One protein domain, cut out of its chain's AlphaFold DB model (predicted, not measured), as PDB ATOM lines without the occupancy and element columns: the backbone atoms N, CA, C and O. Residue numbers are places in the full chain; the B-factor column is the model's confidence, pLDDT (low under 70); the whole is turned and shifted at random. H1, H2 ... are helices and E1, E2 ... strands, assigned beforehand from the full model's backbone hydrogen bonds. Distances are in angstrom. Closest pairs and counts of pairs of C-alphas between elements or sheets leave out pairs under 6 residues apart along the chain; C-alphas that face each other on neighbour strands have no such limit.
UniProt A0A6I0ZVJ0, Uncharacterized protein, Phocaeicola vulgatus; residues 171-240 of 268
ATOM      1  N   SER A 171     172.027 142.928 236.738       88.69
ATOM      2  CA  SER A 171     172.007 143.937 237.805       88.69
ATOM      3  C   SER A 171     170.574 144.222 238.258       88.69
ATOM      4  O   SER A 171     169.630 144.036 237.484       88.69
ATOM      5  N   ALA A 172     170.389 144.713 239.492       90.25
ATOM      6  CA  ALA A 172     169.051 145.089 239.947       90.25
ATOM      7  C   ALA A 172     168.431 146.131 239.010       90.25
ATOM      8  O   ALA A 172     167.285 145.971 238.619       90.25
ATOM      9  N   GLY A 173     169.194 147.137 238.564       89.12
ATOM     10  CA  GLY A 173     168.701 148.140 237.614       89.12
ATOM     11  C   GLY A 173     168.087 147.517 236.356       89.12
ATOM     12  O   GLY A 173     166.938 147.804 236.034       89.12
ATOM     13  N   ARG A 174     168.796 146.581 235.707       90.19
ATOM     14  CA  ARG A 174     168.289 145.905 234.498       90.19
ATOM     15  C   ARG A 174     167.056 145.051 234.753       90.19
ATOM     16  O   ARG A 174     166.146 145.056 233.937       90.19
ATOM     17  N   ILE A 175     167.009 144.346 235.881       91.44
ATOM     18  CA  ILE A 175     165.830 143.563 236.263       91.44
ATOM     19  C   ILE A 175     164.631 144.488 236.487       91.44
ATOM     20  O   ILE A 175     163.533 144.210 236.012       91.44
ATOM     21  N   LEU A 176     164.826 145.576 237.232       92.44
ATOM     22  CA  LEU A 176     163.754 146.479 237.640       92.44
ATOM     23  C   LEU A 176     163.186 147.283 236.467       92.44
ATOM     24  O   LEU A 176     161.986 147.552 236.458       92.44
ATOM     25  N   ASP A 177     164.025 147.610 235.487       91.62
ATOM     26  CA  ASP A 177     163.651 148.326 234.263       91.62
ATOM     27  C   ASP A 177     163.215 147.403 233.116       91.62
ATOM     28  O   ASP A 177     162.894 147.883 232.028       91.62
ATOM     29  N   ASP A 178     163.181 146.088 233.344       89.94
ATOM     30  CA  ASP A 178     162.792 145.126 232.323       89.94
ATOM     31  C   ASP A 178     161.335 145.362 231.864       89.94
ATOM     32  O   ASP A 178     160.434 145.437 232.714       89.94
ATOM     33  N   PRO A 179     161.074 145.476 230.547       88.50
ATOM     34  CA  PRO A 179     159.729 145.693 230.019       88.50
ATOM     35  C   PRO A 179     158.821 144.455 230.109       88.50
ATOM     36  O   PRO A 179     157.604 144.589 229.968       88.50
ATOM     37  N   VAL A 180     159.367 143.255 230.331       87.50
ATOM     38  CA  VAL A 180     158.598 142.007 230.409       87.50
ATOM     39  C   VAL A 180     157.700 142.020 231.654       87.50
ATOM     40  O   VAL A 180     158.165 142.360 232.743       87.50
ATOM     41  N   PRO A 181     156.413 141.630 231.555       87.31
ATOM     42  CA  PRO A 181     155.482 141.708 232.683       87.31
ATOM     43  C   PRO A 181     155.956 140.979 233.949       87.31
ATOM     44  O   PRO A 181     155.882 141.543 235.044       87.31
ATOM     45  N   GLU A 182     156.516 139.777 233.800       88.12
ATOM     46  CA  GLU A 182     157.073 138.967 234.888       88.12
ATOM     47  C   GLU A 182     158.543 138.628 234.627       88.12
ATOM     48  O   GLU A 182     158.897 138.156 233.551       88.12
ATOM     49  N   VAL A 183     159.393 138.824 235.638       87.88
ATOM     50  CA  VAL A 183     160.811 138.434 235.604       87.88
ATOM     51  C   VAL A 183     161.091 137.497 236.772       87.88
ATOM     52  O   VAL A 183     160.724 137.800 237.906       87.88
ATOM     53  N   SER A 184     161.742 136.364 236.500       85.81
ATOM     54  CA  SER A 184     162.170 135.422 237.536       85.81
ATOM     55  C   SER A 184     163.555 135.793 238.064       85.81
ATOM     56  O   SER A 184     164.494 135.974 237.288       85.81
ATOM     57  N   VAL A 185     163.688 135.891 239.385       86.75
ATOM     58  CA  VAL A 185     164.946 136.153 240.090       86.75
ATOM     59  C   VAL A 185     165.065 135.130 241.213       86.75
ATOM     60  O   VAL A 185     164.239 135.123 242.117       86.75
ATOM     61  N   GLU A 186     166.047 134.228 241.124       81.31
ATOM     62  CA  GLU A 186     166.270 133.144 242.104       81.31
ATOM     63  C   GLU A 186     164.994 132.346 242.455       81.31
ATOM     64  O   GLU A 186     164.727 132.013 243.608       81.31
ATOM     65  N   GLY A 187     164.163 132.062 241.445       79.12
ATOM     66  CA  GLY A 187     162.906 131.326 241.617       79.12
ATOM     67  C   GLY A 187     161.727 132.163 242.125       79.12
ATOM     68  O   GLY A 187     160.642 131.619 242.329       79.12
ATOM     69  N   VAL A 188     161.901 133.478 242.294       85.62
ATOM     70  CA  VAL A 188     160.827 134.421 242.629       85.62
ATOM     71  C   VAL A 188     160.370 135.161 241.379       85.62
ATOM     72  O   VAL A 188     161.165 135.834 240.725       85.62
ATOM     73  N   ARG A 189     159.073 135.086 241.059       87.94
ATOM     74  CA  ARG A 189     158.487 135.843 239.942       87.94
ATOM     75  C   ARG A 189     158.060 137.232 240.402       87.94
ATOM     76  O   ARG A 189     157.202 137.366 241.271       87.94
ATOM     77  N   LEU A 190     158.659 138.258 239.804       90.31
ATOM     78  CA  LEU A 190     158.405 139.662 240.110       90.31
ATOM     79  C   LEU A 190     157.623 140.328 238.977       90.31
ATOM     80  O   LEU A 190     158.124 140.454 237.858       90.31
ATOM     81  N   SER A 191     156.425 140.809 239.297       91.75
ATOM     82  CA  SER A 191     155.590 141.649 238.429       91.75
ATOM     83  C   SER A 191     156.118 143.084 238.319       91.75
ATOM     84  O   SER A 191     156.867 143.551 239.181       91.75
ATOM     85  N   VAL A 192     155.656 143.829 237.310       92.50
ATOM     86  CA  VAL A 192     155.962 145.264 237.128       92.50
ATOM     87  C   VAL A 192     155.730 146.074 238.412       92.50
ATOM     88  O   VAL A 192     156.594 146.846 238.825       92.50
ATOM     89  N   SER A 193     154.600 145.862 239.093       91.25
ATOM     90  CA  SER A 193     154.257 146.577 240.331       91.25
ATOM     91  C   SER A 193     155.247 146.292 241.463       91.25
ATOM     92  O   SER A 193     155.674 147.204 242.169       91.25
ATOM     93  N   GLN A 194     155.656 145.031 241.620       93.56
ATOM     94  CA  GLN A 194     156.637 144.620 242.628       93.56
ATOM     95  C   GLN A 194     158.029 145.181 242.326       93.56
ATOM     96  O   GLN A 194     158.711 145.663 243.232       93.56
ATOM     97  N   ARG A 195     158.434 145.195 241.051       94.31
ATOM     98  CA  ARG A 195     159.681 145.841 240.624       94.31
ATOM     99  C   ARG A 195     159.640 147.353 240.866       94.31
ATOM    100  O   ARG A 195     160.633 147.918 241.310       94.31
ATOM    101  N   GLY A 196     158.484 147.997 240.709       92.56
ATOM    102  CA  GLY A 196     158.286 149.403 241.080       92.56
ATOM    103  C   GLY A 196     158.577 149.698 242.559       92.56
ATOM    104  O   GLY A 196     159.240 150.687 242.867       92.56
ATOM    105  N   ILE A 197     158.156 148.816 243.472       92.81
ATOM    106  CA  ILE A 197     158.422 148.938 244.921       92.81
ATOM    107  C   ILE A 197     159.921 148.828 245.213       92.81
ATOM    108  O   ILE A 197     160.487 149.670 245.911       92.81
ATOM    109  N   LEU A 198     160.576 147.817 244.641       94.00
ATOM    110  CA  LEU A 198     162.014 147.608 244.808       94.00
ATOM    111  C   LEU A 198     162.825 148.775 244.223       94.00
ATOM    112  O   LEU A 198     163.791 149.225 244.839       94.00
ATOM    113  N   LYS A 199     162.394 149.321 243.078       93.06
ATOM    114  CA  LYS A 199     162.990 150.507 242.445       93.06
ATOM    115  C   LYS A 199     162.834 151.770 243.294       93.06
ATOM    116  O   LYS A 199     163.722 152.616 243.282       93.06
ATOM    117  N   ALA A 200     161.760 151.875 244.077       92.44
ATOM    118  CA  ALA A 200     161.575 152.944 245.060       92.44
ATOM    119  C   ALA A 200     162.454 152.783 246.321       92.44
ATOM    120  O   ALA A 200     162.411 153.628 247.212       92.44
ATOM    121  N   GLY A 201     163.260 151.717 246.411       91.38
ATOM    122  CA  GLY A 201     164.163 151.457 247.535       91.38
ATOM    123  C   GLY A 201     163.492 150.804 248.744       91.38
ATOM    124  O   GLY A 201     164.113 150.715 249.807       91.38
ATOM    125  N   LEU A 202     162.251 150.338 248.595       92.56
ATOM    126  CA  LEU A 202     161.467 149.717 249.658       92.56
ATOM    127  C   LEU A 202     161.711 148.204 249.729       92.56
ATOM    128  O   LEU A 202     162.132 147.570 248.758       92.56
ATOM    129  N   GLY A 203     161.442 147.623 250.897       93.00
ATOM    130  CA  GLY A 203     161.329 146.180 251.069       93.00
ATOM    131  C   GLY A 203     159.999 145.664 250.524       93.00
ATOM    132  O   GLY A 203     158.976 146.350 250.567       93.00
ATOM    133  N   LEU A 204     159.999 144.432 250.035       93.81
ATOM    134  CA  LEU A 204     158.825 143.752 249.507       93.81
ATOM    135  C   LEU A 204     158.598 142.457 250.281       93.81
ATOM    136  O   LEU A 204     159.495 141.626 250.350       93.81
ATOM    137  N   TYR A 205     157.400 142.262 250.824       91.69
ATOM    138  CA  TYR A 205     156.960 140.965 251.324       91.69
ATOM    139  C   TYR A 205     156.502 140.082 250.161       91.69
ATOM    140  O   TYR A 205     155.687 140.496 249.332       91.69
ATOM    141  N   LEU A 206     157.010 138.854 250.127       89.12
ATOM    142  CA  LEU A 206     156.738 137.874 249.087       89.12
ATOM    143  C   LEU A 206     155.824 136.777 249.646       89.12
ATOM    144  O   LEU A 206     156.265 136.019 250.513       89.12
ATOM    145  N   PRO A 207     154.567 136.649 249.190       82.25
ATOM    146  CA  PRO A 207     153.695 135.555 249.609       82.25
ATOM    147  C   PRO A 207     154.183 134.193 249.064       82.25
ATOM    148  O   PRO A 207     155.105 134.124 248.248       82.25
ATOM    149  N   ARG A 208     153.632 133.082 249.572       78.88
ATOM    150  CA  ARG A 208     154.160 131.728 249.292       78.88
ATOM    151  C   ARG A 208     154.015 131.322 247.826       78.88
ATOM    152  O   ARG A 208     154.817 130.543 247.337       78.88
ATOM    153  N   GLU A 209     153.025 131.861 247.134       78.44
ATOM    154  CA  GLU A 209     152.635 131.487 245.775       78.44
ATOM    155  C   GLU A 209     153.643 131.955 244.717       78.44
ATOM    156  O   GLU A 209     153.673 131.424 243.609       78.44
ATOM    157  N   ILE A 210     154.466 132.954 245.047       72.25
ATOM    158  CA  ILE A 210     155.415 133.566 244.109       72.25
ATOM    159  C   ILE A 210     156.869 133.167 244.367       72.25
ATOM    160  O   ILE A 210     157.750 133.662 243.667       72.25
ATOM    161  N   ARG A 211     157.126 132.308 245.363       73.62
ATOM    162  CA  ARG A 211     158.469 131.877 245.771       73.62
ATOM    163  C   ARG A 211     158.588 130.357 245.765       73.62
ATOM    164  O   ARG A 211     157.671 129.654 246.175       73.62
ATOM    165  N   THR A 212     159.746 129.862 245.352       77.88
ATOM    166  CA  THR A 212     160.108 128.443 245.458       77.88
ATOM    167  C   THR A 212     160.776 128.127 246.797       77.88
ATOM    168  O   THR A 212     160.483 127.094 247.393       77.88
ATOM    169  N   ASP A 213     161.621 129.031 247.303       81.12
ATOM    170  CA  ASP A 213     162.290 128.893 248.598       81.12
ATOM    171  C   ASP A 213     161.445 129.515 249.735       81.12
ATOM    172  O   ASP A 213     161.111 130.708 249.687       81.12
ATOM    173  N   PRO A 214     161.094 128.758 250.795       80.62
ATOM    174  CA  PRO A 214     160.407 129.292 251.970       80.62
ATOM    175  C   PRO A 214     161.136 130.450 252.665       80.62
ATOM    176  O   PRO A 214     160.463 131.271 253.299       80.62
ATOM    177  N   ALA A 215     162.467 130.516 252.557       85.81
ATOM    178  CA  ALA A 215     163.310 131.563 253.119       85.81
ATOM    179  C   ALA A 215     163.176 132.896 252.373       85.81
ATOM    180  O   ALA A 215     163.456 133.933 252.968       85.81
ATOM    181  N   HIS A 216     162.688 132.909 251.128       89.00
ATOM    182  CA  HIS A 216     162.466 134.131 250.344       89.00
ATOM    183  C   HIS A 216     161.152 134.821 250.746       89.00
ATOM    184  O   HIS A 216     160.258 135.028 249.930       89.00
ATOM    185  N   ALA A 217     160.991 135.145 252.031       89.31
ATOM    186  CA  ALA A 217     159.793 135.819 252.537       89.31
ATOM    187  C   ALA A 217     159.785 137.326 252.245       89.31
ATOM    188  O   ALA A 217     158.720 137.941 252.216       89.31
ATOM    189  N   TYR A 218     160.961 137.907 252.023       92.19
ATOM    190  CA  TYR A 218     161.160 139.317 251.730       92.19
ATOM    191  C   TYR A 218     162.193 139.494 250.620       92.19
ATOM    192  O   TYR A 218     163.092 138.666 250.484       92.19
ATOM    193  N   ALA A 219     162.082 140.590 249.871       93.81
ATOM    194  CA  ALA A 219     163.058 141.034 248.883       93.81
ATOM    195  C   ALA A 219     163.374 142.525 249.041       93.81
ATOM    196  O   ALA A 219     162.497 143.317 249.391       93.81
ATOM    197  N   TRP A 220     164.610 142.923 248.758       94.38
ATOM    198  CA  TRP A 220     165.023 144.328 248.678       94.38
ATOM    199  C   TRP A 220     166.253 144.481 247.781       94.38
ATOM    200  O   TRP A 220     166.972 143.519 247.533       94.38
ATOM    201  N   VAL A 221     166.520 145.699 247.302       93.75
ATOM    202  CA  VAL A 221     167.782 146.000 246.607       93.75
ATOM    203  C   VAL A 221     168.853 146.326 247.641       93.75
ATOM    204  O   VAL A 221     168.726 147.301 248.390       93.75
ATOM    205  N   ASP A 222     169.903 145.521 247.709       89.81
ATOM    206  CA  ASP A 222     171.048 145.807 248.561       89.81
ATOM    207  C   ASP A 222     171.849 146.994 248.008       89.81
ATOM    208  O   ASP A 222     172.199 147.046 246.829       89.81
ATOM    209  N   ARG A 223     172.125 147.975 248.874       83.19
ATOM    210  CA  ARG A 223     172.752 149.244 248.469       83.19
ATOM    211  C   ARG A 223     174.237 149.089 248.159       83.19
ATOM    212  O   ARG A 223     174.769 149.878 247.387       83.19
ATOM    213  N   ASN A 224     174.889 148.091 248.751       80.75
ATOM    214  CA  ASN A 224     176.325 147.877 248.602       80.75
ATOM    215  C   ASN A 224     176.644 147.104 247.319       80.75
ATOM    216  O   ASN A 224     177.641 147.377 246.656       80.75
ATOM    217  N   THR A 225     175.797 146.138 246.970       79.06
ATOM    218  CA  THR A 225     175.998 145.237 245.830       79.06
ATOM    219  C   THR A 225     175.168 145.612 244.607       79.06
ATOM    220  O   THR A 225     175.481 145.165 243.506       79.06
ATOM    221  N   GLY A 226     174.106 146.413 244.765       84.06
ATOM    222  CA  GLY A 226     173.184 146.736 243.675       84.06
ATOM    223  C   GLY A 226     172.432 145.509 243.148       84.06
ATOM    224  O   GLY A 226     172.069 145.464 241.969       84.06
ATOM    225  N   ARG A 227     172.230 144.494 243.999       88.12
ATOM    226  CA  ARG A 227     171.522 143.244 243.685       88.12
ATOM    227  C   ARG A 227     170.212 143.157 244.451       88.12
ATOM    228  O   ARG A 227     170.064 143.753 245.515       88.12
ATOM    229  N   ILE A 228     169.257 142.416 243.898       92.06
ATOM    230  CA  ILE A 228     168.058 142.026 244.640       92.06
ATOM    231  C   ILE A 228     168.474 140.896 245.578       92.06
ATOM    232  O   ILE A 228     169.058 139.916 245.129       92.06
ATOM    233  N   VAL A 229     168.201 141.059 246.866       92.06
ATOM    234  CA  VAL A 229     168.509 140.089 247.917       92.06
ATOM    235  C   VAL A 229     167.206 139.607 248.526       92.06
ATOM    236  O   VAL A 229     166.269 140.393 248.692       92.06
ATOM    237  N   PHE A 230     167.169 138.323 248.874       92.81
ATOM    238  CA  PHE A 230     166.039 137.692 249.535       92.81
ATOM    239  C   PHE A 230     166.369 137.336 250.982       92.81
ATOM    240  O   PHE A 230     167.505 137.013 251.326       92.81
ATOM    241  N   GLY A 231     165.361 137.386 251.849       90.12
ATOM    242  CA  GLY A 231     165.537 137.064 253.258       90.12
ATOM    243  C   GLY A 231     164.263 136.598 253.939       90.12
ATOM    244  O   GLY A 231     163.146 136.899 253.516       90.12
ATOM    245  N   SER A 232     164.438 135.878 255.045       89.50
ATOM    246  CA  SER A 232     163.331 135.359 255.859       89.50
ATOM    247  C   SER A 232     162.720 136.419 256.779       89.50
ATOM    248  O   SER A 232     161.636 136.223 257.329       89.50
ATOM    249  N   ARG A 233     163.409 137.551 256.942       87.50
ATOM    250  CA  ARG A 233     163.024 138.680 257.789       87.50
ATOM    251  C   ARG A 233     162.991 139.968 256.966       87.50
ATOM    252  O   ARG A 233     163.742 140.064 255.993       87.50
ATOM    253  N   PRO A 234     162.150 140.943 257.347       86.12
ATOM    254  CA  PRO A 234     162.119 142.222 256.664       86.12
ATOM    255  C   PRO A 234     163.463 142.945 256.828       86.12
ATOM    256  O   PRO A 234     164.110 142.807 257.874       86.12
ATOM    257  N   PRO A 235     163.885 143.727 255.824       85.50
ATOM    258  CA  PRO A 235     165.069 144.567 255.937       85.50
ATOM    259  C   PRO A 235     164.856 145.613 257.042       85.50
ATOM    260  O   PRO A 235     163.901 146.384 257.009       85.50
ATOM    261  N   GLY A 236     165.728 145.618 258.053       82.56
ATOM    262  CA  GLY A 236     165.576 146.480 259.234       82.56
ATOM    263  C   GLY A 236     165.861 147.965 258.980       82.56
ATOM    264  O   GLY A 236     165.562 148.799 259.829       82.56
ATOM    265  N   ASP A 237     166.439 148.299 257.827       85.12
ATOM    266  CA  ASP A 237     166.875 149.642 257.438       85.12
ATOM    267  C   ASP A 237     165.870 150.381 256.535       85.12
ATOM    268  O   ASP A 237     166.156 151.490 256.080       85.12
ATOM    269  N   ARG A 238     164.712 149.777 256.227       86.69
ATOM    270  CA  ARG A 238     163.729 150.339 255.288       86.69
ATOM    271  C   ARG A 238     162.307 149.852 255.544       86.69
ATOM    272  O   ARG A 238     162.073 148.779 256.094       86.69
ATOM    273  N   GLU A 239     161.344 150.635 255.078       89.69
ATOM    274  CA  GLU A 239     159.934 150.253 255.094       89.69
ATOM    275  C   GLU A 239     159.670 149.066 254.152       89.69
ATOM    276  O   GLU A 239     160.296 148.946 253.097       89.69
ATOM    277  N   THR A 240     158.749 148.179 254.542       90.44
ATOM    278  CA  THR A 240     158.390 146.971 253.787       90.44
ATOM    279  C   THR A 240     156.913 146.983 253.403       90.44
ATOM    280  O   THR A 240     156.050 147.123 254.267       90.44
TER     281      THR A 240
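Overview. This is residues 171 to 240 of the 268 residues of an uncharacterized protein of Phocaeicola vulgatus (UniProt A0A6I0ZVJ0). A small sheet of three strands, E3, E4 and E5, forms one side of this domain, and helix H2 packs on one of its faces over E3 and E4. The short helix H1 packs beside H2 and also grazes the sheet, a separate hairpin, E1 and E2, leads directly into H2, and the tail of residues 232 to 240 runs past the other face of the sheet. The printed part has 70 residues, with two named helices and five named strands in the order H1, E1, E2, H2, E3, E4, E5; the sheet runs E3, E4, E5, antiparallel throughout. The class is mixed, helices and strands, with under half of the residues in named elements. The whole is compact and rounded, with a radius of gyration of the C-alphas of 10.9 A and spans of 29 by 27 by 18 A.

Along the chain. The larger sheet holds E3, residues 203 to 205, 6.8 A long; E4, residues 218 to 221, 10.7 A; and E5, residues 228 to 231, 10.3 A, ending at C-alpha 231 at (165.537, 137.064, 253.258). H2, residues 192 to 199, measures 10.3 A. The smaller sheet holds E1, residues 182 to 185, 9.8 A, and E2, residues 188 to 191, 9.9 A. H1, residues 172 to 176, is 5.9 A long and begins at C-alpha 172 at (169.051, 145.089, 239.947).

Arrangement. E3, E4 and E5 make a meander, each strand the antiparallel neighbour of the one before. In the hairpin E3 and E4, N 204 and O 219 are 2.8 A apart, within hydrogen-bond range; in the hairpin E4 and E5, so are N 220 and O 229 at 3.0 A. H2 is on this sheet, over E3 and E4, at a height over the sheet of 9.0 A, and only just stands up from it, rising 41 degrees. The closest C-alphas of H2 and E4 are those of Leu 198 and Trp 220, 5.9 A apart. H1 touches H2, the closest C-alphas being those of Leu 176 and Arg 195 at 5.1 A, and only grazes the sheet. In the hairpin E1 and E2, N 183 and O 190 are 3.0 A apart. E2 is apart from E3, E4 and E5. In H1 and H2 every O i to N i+4 pair is within hydrogen-bond range.

Size, cuts and confidence. The two C-alphas farthest apart, those of Val 180 and Gly 236, are 30.0 A apart. The printed part has no cut. The link from E3 to E4, residues 206 to 217, is long. The mean pLDDT of the printed part is 88.0, and no printed residue is under 70.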